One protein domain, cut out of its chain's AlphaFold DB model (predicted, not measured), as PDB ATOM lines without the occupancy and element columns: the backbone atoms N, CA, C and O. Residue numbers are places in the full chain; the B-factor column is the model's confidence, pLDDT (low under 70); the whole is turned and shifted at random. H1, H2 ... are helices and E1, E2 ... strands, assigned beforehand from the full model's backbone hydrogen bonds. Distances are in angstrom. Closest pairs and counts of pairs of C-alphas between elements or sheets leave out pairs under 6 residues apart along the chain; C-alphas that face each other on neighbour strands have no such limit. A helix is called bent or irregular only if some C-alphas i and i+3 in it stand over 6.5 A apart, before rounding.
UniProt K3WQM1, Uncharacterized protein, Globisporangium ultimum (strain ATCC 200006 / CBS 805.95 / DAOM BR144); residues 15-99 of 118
ATOM      1  N   SER A  15     -24.077 -31.684 -10.533       86.62
ATOM      2  CA  SER A  15     -24.830 -31.254 -11.713       86.62
ATOM      3  C   SER A  15     -24.103 -30.149 -12.471       86.62
ATOM      4  O   SER A  15     -23.930 -30.289 -13.675       86.62
ATOM      5  N   ALA A  16     -23.593 -29.118 -11.790       87.19
ATOM      6  CA  ALA A  16     -22.827 -28.054 -12.437       87.19
ATOM      7  C   ALA A  16     -21.577 -28.595 -13.152       87.19
ATOM      8  O   ALA A  16     -21.328 -28.238 -14.302       87.19
ATOM      9  N   ILE A  17     -20.840 -29.517 -12.518       86.81
ATOM     10  CA  ILE A  17     -19.673 -30.175 -13.135       86.81
ATOM     11  C   ILE A  17     -20.095 -30.973 -14.370       86.81
ATOM     12  O   ILE A  17     -19.483 -30.846 -15.430       86.81
ATOM     13  N   ARG A  18     -21.153 -31.782 -14.252       91.19
ATOM     14  CA  ARG A  18     -21.658 -32.601 -15.358       91.19
ATOM     15  C   ARG A  18     -22.086 -31.732 -16.537       91.19
ATOM     16  O   ARG A  18     -21.632 -31.971 -17.649       91.19
ATOM     17  N   THR A  19     -22.912 -30.718 -16.291       91.62
ATOM     18  CA  THR A  19     -23.405 -29.801 -17.324       91.62
ATOM     19  C   THR A  19     -22.254 -29.065 -18.004       91.62
ATOM     20  O   THR A  19     -22.239 -28.965 -19.227       91.62
ATOM     21  N   PHE A  20     -21.259 -28.608 -17.239       89.94
ATOM     22  CA  PHE A  20     -20.073 -27.958 -17.793       89.94
ATOM     23  C   PHE A  20     -19.284 -28.883 -18.729       89.94
ATOM     24  O   PHE A  20     -18.914 -28.479 -19.829       89.94
ATOM     25  N   LEU A  21     -19.050 -30.133 -18.322       91.69
ATOM     26  CA  LEU A  21     -18.288 -31.099 -19.118       91.69
ATOM     27  C   LEU A  21     -19.064 -31.562 -20.358       91.69
ATOM     28  O   LEU A  21     -18.489 -31.624 -21.444       91.69
ATOM     29  N   GLN A  22     -20.378 -31.766 -20.236       92.69
ATOM     30  CA  GLN A  22     -21.256 -32.070 -21.369       92.69
ATOM     31  C   GLN A  22     -21.306 -30.922 -22.384       92.69
ATOM     32  O   GLN A  22     -21.216 -31.168 -23.584       92.69
ATOM     33  N   ALA A  23     -21.353 -29.665 -21.929       92.81
ATOM     34  CA  ALA A  23     -21.277 -28.494 -22.808       92.81
ATOM     35  C   ALA A  23     -19.940 -28.395 -23.570       92.81
ATOM     36  O   ALA A  23     -19.849 -27.708 -24.585       92.81
ATOM     37  N   LYS A  24     -18.897 -29.085 -23.092       92.94
ATOM     38  CA  LYS A  24     -17.591 -29.214 -23.754       92.94
ATOM     39  C   LYS A  24     -17.452 -30.496 -24.586       92.94
ATOM     40  O   LYS A  24     -16.385 -30.722 -25.146       92.94
ATOM     41  N   GLY A  25     -18.510 -31.302 -24.692       93.56
ATOM     42  CA  GLY A  25     -18.529 -32.543 -25.468       93.56
ATOM     43  C   GLY A  25     -17.949 -33.760 -24.743       93.56
ATOM     44  O   GLY A  25     -17.724 -34.785 -25.381       93.56
ATOM     45  N   PHE A  26     -17.703 -33.675 -23.432       91.81
ATOM     46  CA  PHE A  26     -17.220 -34.807 -22.644       91.81
ATOM     47  C   PHE A  26     -18.381 -35.554 -21.990       91.81
ATOM     48  O   PHE A  26     -19.181 -34.970 -21.256       91.81
ATOM     49  N   GLU A  27     -18.423 -36.867 -22.197       89.38
ATOM     50  CA  GLU A  27     -19.281 -37.765 -21.433       89.38
ATOM     51  C   GLU A  27     -18.462 -38.383 -20.298       89.38
ATOM     52  O   GLU A  27     -17.396 -38.959 -20.514       89.38
ATOM     53  N   VAL A  28     -18.915 -38.189 -19.061       86.88
ATOM     54  CA  VAL A  28     -18.109 -38.470 -17.868       86.88
ATOM     55  C   VAL A  28     -18.940 -39.264 -16.877       86.88
ATOM     56  O   VAL A  28     -20.086 -38.914 -16.593       86.88
ATOM     57  N   SER A  29     -18.357 -40.333 -16.342       92.00
ATOM     58  CA  SER A  29     -19.019 -41.190 -15.361       92.00
ATOM     59  C   SER A  29     -19.237 -40.471 -14.026       92.00
ATOM     60  O   SER A  29     -18.511 -39.546 -13.653       92.00
ATOM     61  N   ASP A  30     -20.199 -40.955 -13.239       89.75
ATOM     62  CA  ASP A  30     -20.456 -40.429 -11.894       89.75
ATOM     63  C   ASP A  30     -19.260 -40.552 -10.946       89.75
ATOM     64  O   ASP A  30     -19.044 -39.688 -10.088       89.75
ATOM     65  N   SER A  31     -18.440 -41.590 -11.119       91.25
ATOM     66  CA  SER A  31     -17.206 -41.756 -10.354       91.25
ATOM     67  C   SER A  31     -16.179 -40.676 -10.699       91.25
ATOM     68  O   SER A  31     -15.562 -40.112  -9.797       91.25
ATOM     69  N   ALA A  32     -16.036 -40.319 -11.976       90.12
ATOM     70  CA  ALA A  32     -15.151 -39.242 -12.407       90.12
ATOM     71  C   ALA A  32     -15.638 -37.870 -11.914       90.12
ATOM     72  O   ALA A  32     -14.851 -37.115 -11.345       90.12
ATOM     73  N   ILE A  33     -16.940 -37.582 -12.024       91.06
ATOM     74  CA  ILE A  33     -17.546 -36.348 -11.493       91.06
ATOM     75  C   ILE A  33     -17.313 -36.233  -9.980       91.06
ATOM     76  O   ILE A  33     -17.009 -35.154  -9.474       91.06
ATOM     77  N   SER A  34     -17.412 -37.348  -9.250       88.12
ATOM     78  CA  SER A  34     -17.158 -37.379  -7.805       88.12
ATOM     79  C   SER A  34     -15.713 -37.028  -7.455       88.12
ATOM     80  O   SER A  34     -15.496 -36.237  -6.541       88.12
ATOM     81  N   ARG A  35     -14.738 -37.563  -8.200       91.12
ATOM     82  CA  ARG A  35     -13.309 -37.267  -7.998       91.12
ATOM     83  C   ARG A  35     -12.973 -35.816  -8.342       91.12
ATOM     84  O   ARG A  35     -12.209 -35.189  -7.620       91.12
ATOM     85  N   ILE A  36     -13.576 -35.271  -9.401       89.19
ATOM     86  CA  ILE A  36     -13.419 -33.857  -9.775       89.19
ATOM     87  C   ILE A  36     -13.971 -32.956  -8.672       89.19
ATOM     88  O   ILE A  36     -13.279 -32.040  -8.240       89.19
ATOM     89  N   LYS A  37     -15.185 -33.241  -8.184       87.75
ATOM     90  CA  LYS A  37     -15.780 -32.491  -7.074       87.75
ATOM     91  C   LYS A  37     -14.867 -32.507  -5.852       87.75
ATOM     92  O   LYS A  37     -14.570 -31.448  -5.323       87.75
ATOM     93  N   GLN A  38     -14.395 -33.688  -5.451       86.50
ATOM     94  CA  GLN A  38     -13.497 -33.819  -4.308       86.50
ATOM     95  C   GLN A  38     -12.216 -33.000  -4.495       86.50
ATOM     96  O   GLN A  38     -11.864 -32.226  -3.620       86.50
ATOM     97  N   SER A  39     -11.576 -33.076  -5.662       86.69
ATOM     98  CA  SER A  39     -10.368 -32.290  -5.935       86.69
ATOM     99  C   SER A  39     -10.609 -30.776  -5.916       86.69
ATOM    100  O   SER A  39      -9.721 -30.032  -5.504       86.69
ATOM    101  N   ILE A  40     -11.776 -30.313  -6.377       85.38
ATOM    102  CA  ILE A  40     -12.167 -28.900  -6.292       85.38
ATOM    103  C   ILE A  40     -12.374 -28.506  -4.829       85.38
ATOM    104  O   ILE A  40     -11.832 -27.489  -4.402       85.38
ATOM    105  N   ASP A  41     -13.114 -29.313  -4.069       81.44
ATOM    106  CA  ASP A  41     -13.390 -29.068  -2.653       81.44
ATOM    107  C   ASP A  41     -12.082 -29.023  -1.838       81.44
ATOM    108  O   ASP A  41     -11.865 -28.078  -1.082       81.44
ATOM    109  N   ASP A  42     -11.167 -29.975  -2.060       81.69
ATOM    110  CA  ASP A  42      -9.860 -30.042  -1.393       81.69
ATOM    111  C   ASP A  42      -9.006 -28.802  -1.697       81.69
ATOM    112  O   ASP A  42      -8.383 -28.225  -0.803       81.69
ATOM    113  N   LYS A  43      -9.001 -28.351  -2.959       81.69
ATOM    114  CA  LYS A  43      -8.256 -27.154  -3.362       81.69
ATOM    115  C   LYS A  43      -8.846 -25.884  -2.749       81.69
ATOM    116  O   LYS A  43      -8.102 -25.077  -2.204       81.69
ATOM    117  N   LEU A  44     -10.169 -25.728  -2.800       79.31
ATOM    118  CA  LEU A  44     -10.858 -24.592  -2.185       79.31
ATOM    119  C   LEU A  44     -10.617 -24.546  -0.673       79.31
ATOM    120  O   LEU A  44     -10.442 -23.466  -0.110       79.31
ATOM    121  N   HIS A  45     -10.583 -25.709  -0.021       77.38
ATOM    122  CA  HIS A  45     -10.244 -25.809   1.391       77.38
ATOM    123  C   HIS A  45      -8.796 -25.370   1.663       77.38
ATOM    124  O   HIS A  45      -8.567 -24.567   2.568       77.38
ATOM    125  N   GLY A  46      -7.836 -25.822   0.848       74.06
ATOM    126  CA  GLY A  46      -6.431 -25.413   0.944       74.06
ATOM    127  C   GLY A  46      -6.220 -23.905   0.769       74.06
ATOM    128  O   GLY A  46      -5.623 -23.264   1.636       74.06
ATOM    129  N   ASP A  47      -6.770 -23.320  -0.300       74.06
ATOM    130  CA  ASP A  47      -6.649 -21.882  -0.604       74.06
ATOM    131  C   ASP A  47      -7.265 -21.014   0.515       74.06
ATOM    132  O   ASP A  47      -6.755 -19.944   0.879       74.06
ATOM    133  N   ARG A  48      -8.369 -21.491   1.104       72.31
ATOM    134  CA  ARG A  48      -9.044 -20.840   2.229       72.31
ATOM    135  C   ARG A  48      -8.195 -20.897   3.499       72.31
ATOM    136  O   ARG A  48      -8.025 -19.867   4.153       72.31
ATOM    137  N   LEU A  49      -7.649 -22.065   3.831       73.19
ATOM    138  CA  LEU A  49      -6.766 -22.236   4.985       73.19
ATOM    139  C   LEU A  49      -5.548 -21.308   4.887       73.19
ATOM    140  O   LEU A  49      -5.225 -20.615   5.852       73.19
ATOM    141  N   GLU A  50      -4.923 -21.229   3.711       75.12
ATOM    142  CA  GLU A  50      -3.790 -20.332   3.471       75.12
ATOM    143  C   GLU A  50      -4.182 -18.856   3.667       75.12
ATOM    144  O   GLU A  50      -3.467 -18.083   4.312       75.12
ATOM    145  N   SER A  51      -5.342 -18.452   3.146       74.25
ATOM    146  CA  SER A  51      -5.852 -17.084   3.298       74.25
ATOM    147  C   SER A  51      -6.080 -16.720   4.767       74.25
ATOM    148  O   SER A  51      -5.685 -15.640   5.210       74.25
ATOM    149  N   TYR A  52      -6.653 -17.634   5.551       73.88
ATOM    150  CA  TYR A  52      -6.869 -17.429   6.983       73.88
ATOM    151  C   TYR A  52      -5.565 -17.352   7.773       73.88
ATOM    152  O   TYR A  52      -5.422 -16.458   8.606       73.88
ATOM    153  N   GLN A  53      -4.583 -18.197   7.459       77.00
ATOM    154  CA  GLN A  53      -3.253 -18.124   8.069       77.00
ATOM    155  C   GLN A  53      -2.570 -16.774   7.807       77.00
ATOM    156  O   GLN A  53      -1.927 -16.216   8.699       77.00
ATOM    157  N   LYS A  54      -2.738 -16.194   6.611       79.38
ATOM    158  CA  LYS A  54      -2.218 -14.851   6.295       79.38
ATOM    159  C   LYS A  54      -2.879 -13.762   7.143       79.38
ATOM    160  O   LYS A  54      -2.186 -12.871   7.634       79.38
ATOM    161  N   VAL A  55      -4.196 -13.834   7.341       74.75
ATOM    162  CA  VAL A  55      -4.925 -12.884   8.199       74.75
ATOM    163  C   VAL A  55      -4.497 -13.030   9.663       74.75
ATOM    164  O   VAL A  55      -4.208 -12.025  10.311       74.75
ATOM    165  N   GLU A  56      -4.368 -14.259  10.165       75.12
ATOM    166  CA  GLU A  56      -3.877 -14.547  11.520       75.12
ATOM    167  C   GLU A  56      -2.452 -14.004  11.741       75.12
ATOM    168  O   GLU A  56      -2.161 -13.351  12.750       75.12
ATOM    169  N   SER A  57      -1.567 -14.185  10.756       79.88
ATOM    170  CA  SER A  57      -0.217 -13.616  10.776       79.88
ATOM    171  C   SER A  57      -0.244 -12.083  10.819       79.88
ATOM    172  O   SER A  57       0.450 -11.465  11.632       79.88
ATOM    173  N   CYS A  58      -1.103 -11.453  10.011       76.31
ATOM    174  CA  CYS A  58      -1.292 -10.003  10.023       76.31
ATOM    175  C   CYS A  58      -1.752  -9.503  11.403       76.31
ATOM    176  O   CYS A  58      -1.187  -8.550  11.937       76.31
ATOM    177  N   PHE A  59      -2.715 -10.181  12.031       73.31
ATOM    178  CA  PHE A  59      -3.226  -9.819  13.358       73.31
ATOM    179  C   PHE A  59      -2.165  -9.946  14.449       73.31
ATOM    180  O   PHE A  59      -2.078  -9.091  15.333       73.31
ATOM    181  N   THR A  60      -1.306 -10.958  14.348       77.62
ATOM    182  CA  THR A  60      -0.156 -11.132  15.244       77.62
ATOM    183  C   THR A  60       0.808  -9.944  15.138       77.62
ATOM    184  O   THR A  60       1.218  -9.375  16.152       77.62
ATOM    185  N   ILE A  61       1.115  -9.501  13.913       80.56
ATOM    186  CA  ILE A  61       1.965  -8.326  13.664       80.56
ATOM    187  C   ILE A  61       1.291  -7.038  14.160       80.56
ATOM    188  O   ILE A  61       1.941  -6.167  14.737       80.56
ATOM    189  N   MET A  62      -0.014  -6.889  13.945       72.38
ATOM    190  CA  MET A  62      -0.748  -5.698  14.374       72.38
ATOM    191  C   MET A  62      -0.872  -5.608  15.897       72.38
ATOM    192  O   MET A  62      -0.811  -4.503  16.441       72.38
ATOM    193  N   SER A  63      -0.972  -6.746  16.584       71.38
ATOM    194  CA  SER A  63      -0.985  -6.826  18.048       71.38
ATOM    195  C   SER A  63       0.359  -6.435  18.660       71.38
ATOM    196  O   SER A  63       0.391  -5.715  19.653       71.38
ATOM    197  N   SER A  64       1.477  -6.848  18.052       77.56
ATOM    198  CA  SER A  64       2.810  -6.477  18.549       77.56
ATOM    199  C   SER A  64       3.129  -4.995  18.339       77.56
ATOM    200  O   SER A  64       3.803  -4.386  19.167       77.56
ATOM    201  N   LYS A  65       2.611  -4.391  17.261       79.75
ATOM    202  CA  LYS A  65       2.803  -2.964  16.954       79.75
ATOM    203  C   LYS A  65       1.910  -2.030  17.769       79.75
ATOM    204  O   LYS A  65       2.308  -0.899  18.031       79.75
ATOM    205  N   ASN A  66       0.714  -2.472  18.153       71.62
ATOM    206  CA  ASN A  66      -0.280  -1.635  18.827       71.62
ATOM    207  C   ASN A  66      -0.507  -2.125  20.255       71.62
ATOM    208  O   ASN A  66      -1.545  -2.710  20.570       71.62
ATOM    209  N   LEU A  67       0.479  -1.868  21.118       67.94
ATOM    210  CA  LEU A  67       0.417  -2.221  22.534       67.94
ATOM    211  C   LEU A  67      -0.850  -1.643  23.176       67.94
ATOM    212  O   LEU A  67      -1.120  -0.443  23.111       67.94
ATOM    213  N   GLY A  68      -1.641  -2.525  23.785       67.94
ATOM    214  CA  GLY A  68      -2.924  -2.171  24.377       67.94
ATOM    215  C   GLY A  68      -4.099  -2.194  23.405       67.94
ATOM    216  O   GLY A  68      -5.157  -1.743  23.789       67.94
ATOM    217  N   SER A  69      -3.979  -2.704  22.179       68.12
ATOM    218  CA  SER A  69      -5.145  -3.109  21.376       68.12
ATOM    219  C   SER A  69      -5.208  -4.632  21.289       68.12
ATOM    220  O   SER A  69      -4.172  -5.293  21.293       68.12
ATOM    221  N   VAL A  70      -6.410  -5.199  21.225       69.81
ATOM    222  CA  VAL A  70      -6.615  -6.652  21.140       69.81
ATOM    223  C   VAL A  70      -7.153  -6.995  19.761       69.81
ATOM    224  O   VAL A  70      -8.164  -6.449  19.335       69.81
ATOM    225  N   TRP A  71      -6.487  -7.916  19.075       69.12
ATOM    226  CA  TRP A  71      -6.947  -8.500  17.821       69.12
ATOM    227  C   TRP A  71      -7.241  -9.974  18.104       69.12
ATOM    228  O   TRP A  71      -6.315 -10.708  18.445       69.12
ATOM    229  N   CYS A  72      -8.500 -10.411  18.020       67.88
ATOM    230  CA  CYS A  72      -8.845 -11.823  18.201       67.88
ATOM    231  C   CYS A  72      -9.173 -12.478  16.866       67.88
ATOM    232  O   CYS A  72      -9.751 -11.872  15.961       67.88
ATOM    233  N   PHE A  73      -8.819 -13.752  16.788       67.50
ATOM    234  CA  PHE A  73      -9.099 -14.624  15.668       67.50
ATOM    235  C   PHE A  73      -9.762 -15.875  16.240       67.50
ATOM    236  O   PHE A  73      -9.091 -16.718  16.833       67.50
ATOM    237  N   ASP A  74     -11.086 -15.948  16.131       67.88
ATOM    238  CA  ASP A  74     -11.853 -17.082  16.629       67.88
ATOM    239  C   ASP A  74     -11.886 -18.175  15.565       67.88
ATOM    240  O   ASP A  74     -12.141 -17.929  14.377       67.88
ATOM    241  N   LYS A  75     -11.631 -19.395  16.024       67.75
ATOM    242  CA  LYS A  75     -11.690 -20.620  15.235       67.75
ATOM    243  C   LYS A  75     -12.799 -21.503  15.799       67.75
ATOM    244  O   LYS A  75     -13.141 -21.386  16.976       67.75
ATOM    245  N   GLU A  76     -13.357 -22.377  14.974       68.00
ATOM    246  CA  GLU A  76     -14.257 -23.418  15.461       68.00
ATOM    247  C   GLU A  76     -13.524 -24.407  16.385       68.00
ATOM    248  O   GLU A  76     -12.308 -24.350  16.574       68.00
ATOM    249  N   LEU A  77     -14.281 -25.341  16.971       66.56
ATOM    250  CA  LEU A  77     -13.773 -26.387  17.869       66.56
ATOM    251  C   LEU A  77     -12.663 -27.247  17.245       66.56
ATOM    252  O   LEU A  77     -11.877 -27.844  17.977       66.56
ATOM    253  N   ASP A  78     -12.598 -27.310  15.916       68.81
ATOM    254  CA  ASP A  78     -11.555 -28.019  15.176       68.81
ATOM    255  C   ASP A  78     -10.200 -27.286  15.171       68.81
ATOM    256  O   ASP A  78      -9.196 -27.867  14.771       68.81
ATOM    257  N   GLY A  79     -10.149 -26.022  15.613       63.66
ATOM    258  CA  GLY A  79      -8.942 -25.197  15.650       63.66
ATOM    259  C   GLY A  79      -8.394 -24.793  14.275       63.66
ATOM    260  O   GLY A  79      -7.345 -24.145  14.210       63.66
ATOM    261  N   HIS A  80      -9.084 -25.140  13.188       62.22
ATOM    262  CA  HIS A  80      -8.628 -24.952  11.809       62.22
ATOM    263  C   HIS A  80      -9.609 -24.137  10.968       62.22
ATOM    264  O   HIS A  80      -9.188 -23.405  10.069       62.22
ATOM    265  N   THR A  81     -10.899 -24.211  11.277       66.44
ATOM    266  CA  THR A  81     -11.934 -23.469  10.571       66.44
ATOM    267  C   THR A  81     -12.071 -22.084  11.185       66.44
ATOM    268  O   THR A  81     -12.370 -21.927  12.367       66.44
ATOM    269  N   PHE A  82     -11.822 -21.053  10.380       65.81
ATOM    270  CA  PHE A  82     -12.037 -19.668  10.782       65.81
ATOM    271  C   PHE A  82     -13.518 -19.407  11.031       65.81
ATOM    272  O   PHE A  82     -14.352 -19.703  10.177       65.81
ATOM    273  N   GLN A  83     -13.813 -18.779  12.164       66.62
ATOM    274  CA  GLN A  83     -15.164 -18.365  12.499       66.62
ATOM    275  C   GLN A  83     -15.325 -16.857  12.328       66.62
ATOM    276  O   GLN A  83     -16.217 -16.398  11.619       66.62
ATOM    277  N   ARG A  84     -14.463 -16.069  12.979       67.38
ATOM    278  CA  ARG A  84     -14.523 -14.606  12.921       67.38
ATOM    279  C   ARG A  84     -13.215 -13.964  13.355       67.38
ATOM    280  O   ARG A  84     -12.410 -14.543  14.076       67.38
ATOM    281  N   ALA A  85     -13.047 -12.718  12.951       65.50
ATOM    282  CA  ALA A  85     -11.950 -11.854  13.346       65.50
ATOM    283  C   ALA A  85     -12.528 -10.614  14.038       65.50
ATOM    284  O   ALA A  85     -13.494 -10.038  13.540       65.50
ATOM    285  N   CYS A  86     -11.948 -10.177  15.155       67.19
ATOM    286  CA  CYS A  86     -12.368  -8.946  15.823       67.19
ATOM    287  C   CYS A  86     -11.183  -8.095  16.288       67.19
ATOM    288  O   CYS A  86     -10.087  -8.587  16.548       67.19
ATOM    289  N   PHE A  87     -11.418  -6.785  16.366       68.62
ATOM    290  CA  PHE A  87     -10.438  -5.789  16.780       68.62
ATOM    291  C   PHE A  87     -11.041  -4.890  17.857       68.62
ATOM    292  O   PHE A  87     -12.073  -4.256  17.645       68.62
ATOM    293  N   PHE A  88     -10.364  -4.810  18.999       68.50
ATOM    294  CA  PHE A  88     -10.693  -3.926  20.105       68.50
ATOM    295  C   PHE A  88      -9.570  -2.900  20.265       68.50
ATOM    296  O   PHE A  88      -8.479  -3.249  20.736       68.50
ATOM    297  N   PRO A  89      -9.800  -1.627  19.899       68.56
ATOM    298  CA  PRO A  89      -8.832  -0.579  20.179       68.56
ATOM    299  C   PRO A  89      -8.691  -0.399  21.694       68.56
ATOM    300  O   PRO A  89      -9.614  -0.711  22.446       68.56
ATOM    301  N   ASN A  90      -7.571   0.160  22.150       66.56
ATOM    302  CA  ASN A  90      -7.276   0.344  23.580       66.56
ATOM    303  C   ASN A  90      -8.419   1.008  24.374       66.56
ATOM    304  O   ASN A  90      -8.805   0.533  25.440       66.56
ATOM    305  N   ALA A  91      -9.061   2.029  23.797       65.69
ATOM    306  CA  ALA A  91     -10.237   2.679  24.383       65.69
ATOM    307  C   ALA A  91     -11.447   1.732  24.566       65.69
ATOM    308  O   ALA A  91     -12.242   1.905  25.486       65.69
ATOM    309  N   GLY A  92     -11.579   0.711  23.715       61.62
ATOM    310  CA  GLY A  92     -12.639  -0.296  23.756       61.62
ATOM    311  C   GLY A  92     -12.349  -1.491  24.669       61.62
ATOM    312  O   GLY A  92     -13.285  -2.197  25.031       61.62
ATOM    313  N   ILE A  93     -11.099  -1.716  25.098       64.81
ATOM    314  CA  ILE A  93     -10.735  -2.858  25.963       64.81
ATOM    315  C   ILE A  93     -11.377  -2.754  27.342       64.81
ATOM    316  O   ILE A  93     -11.797  -3.765  27.906       64.81
ATOM    317  N   TYR A  94     -11.458  -1.545  27.902       63.94
ATOM    318  CA  TYR A  94     -12.127  -1.355  29.184       63.94
ATOM    319  C   TYR A  94     -13.601  -1.755  29.068       63.94
ATOM    320  O   TYR A  94     -14.052  -2.616  29.817       63.94
ATOM    321  N   ALA A  95     -14.305  -1.231  28.059       62.66
ATOM    322  CA  ALA A  95     -15.688  -1.596  27.763       62.66
ATOM    323  C   ALA A  95     -15.853  -3.107  27.514       62.66
ATOM    324  O   ALA A  95     -16.797  -3.709  28.016       62.66
ATOM    325  N   ALA A  96     -14.897  -3.734  26.826       60.69
ATOM    326  CA  ALA A  96     -14.869  -5.172  26.587       60.69
ATOM    327  C   ALA A  96     -14.724  -6.003  27.873       60.69
ATOM    328  O   ALA A  96     -15.372  -7.035  28.010       60.69
ATOM    329  N   ARG A  97     -13.906  -5.551  28.833       61.78
ATOM    330  CA  ARG A  97     -13.672  -6.252  30.108       61.78
ATOM    331  C   ARG A  97     -14.837  -6.165  31.088       61.78
ATOM    332  O   ARG A  97     -15.043  -7.108  31.844       61.78
ATOM    333  N   VAL A  98     -15.557  -5.043  31.124       58.03
ATOM    334  CA  VAL A  98     -16.730  -4.883  32.007       58.03
ATOM    335  C   VAL A  98     -18.029  -5.387  31.381       58.03
ATOM    336  O   VAL A  98     -19.006  -5.615  32.096       58.03
ATOM    337  N   ALA A  99     -18.063  -5.597  30.067       48.25
ATOM    338  CA  ALA A  99     -19.220  -6.171  29.406       48.25
ATOM    339  C   ALA A  99     -19.314  -7.681  29.682       48.25
ATOM    340  O   ALA A  99     -18.404  -8.442  29.371       48.25
TER     341      ALA A  99
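What this domain is: This is residues 15 to 99 of the 118 residues of an uncharacterized protein of Globisporangium ultimum (strain ATCC 200006 / CBS 805.95 / DAOM BR144) (UniProt K3WQM1). One long helix, H2, makes a rod, with the short helix H1 folded back beside its first end and a two-stranded hairpin, E1 and E2, packed along its later half. The short helix H3 follows E2 at the far end of the rod, away from H1, and residues 38 to 44 of H2 stand free between the two ends. The printed part has 85 residues, with three named helices and two named strands in the order H1, H2, E1, E2, H3; the sheet has the order E1 - E2 and is antiparallel, and the class is mostly helix. The whole is extended, with a radius of gyration of the C-alphas of 21.0 A, and spans 62 by 25 by 22 A.

Where its parts are: H1 is residues 15 to 23, 12.0 A from first to last C-alpha, and begins with C-alpha 15 at (-24.830, -31.254, -11.713). H2 is residues 30 to 65, 52.7 A long, from C-alpha 30 at (-20.456, -40.429, -11.894) to C-alpha 65 at (2.803, -2.964, 16.954). E1 is residues 70 to 75, 16.0 A long, and E2 is residues 82 to 88, 18.3 A long. H3 is residues 90 to 98, 13.7 A long, and ends with C-alpha 98 at (-16.730, -4.883, 32.007). H3 is irregular, but only just: C-alphas 91 and 94 are 6.55 A apart.

How they stand to each other: H1 and H2 touch, H2 with residues 33 to 37 alone; the closest C-alphas are those of Ile 17 and Ile 33, 6.7 A apart. Their lines stand at a steep tilt of 63 degrees, and they run opposite ways. Farther along H2, the closest C-alphas of H2 and E1 are those of Phe 59 and Trp 71, 6.0 A apart. Those of H2 and E2 are Tyr 52 and Phe 82, 6.8 A apart. E1 and E2 form a hairpin, antiparallel with 168 degrees between their directions. Across it N 72 and O 86, 2.8 A apart, and N 88 and O 70, 2.8 A apart, are within hydrogen-bond range. The closest C-alphas of E1 and H3 are those of Val 70 and Ile 93, 7.4 A apart. H3 is apart from H1 and from H2, and H1 is apart from both strands. Every O i to N i+4 pair is within hydrogen-bond range in H1 and H2; in H3 it is 3 of 5.

The domain as a whole: The C-alphas farthest apart are those of Gly 25 and Val 98, at 63.8 A. The printed part has no cut. The links H2 to E1 and E2 to H3 are tight, H1 to H2 and E1 to E2 are short, and no link is long. The mean pLDDT of the printed part is 76.2, and residues 67 to 99 are under 70.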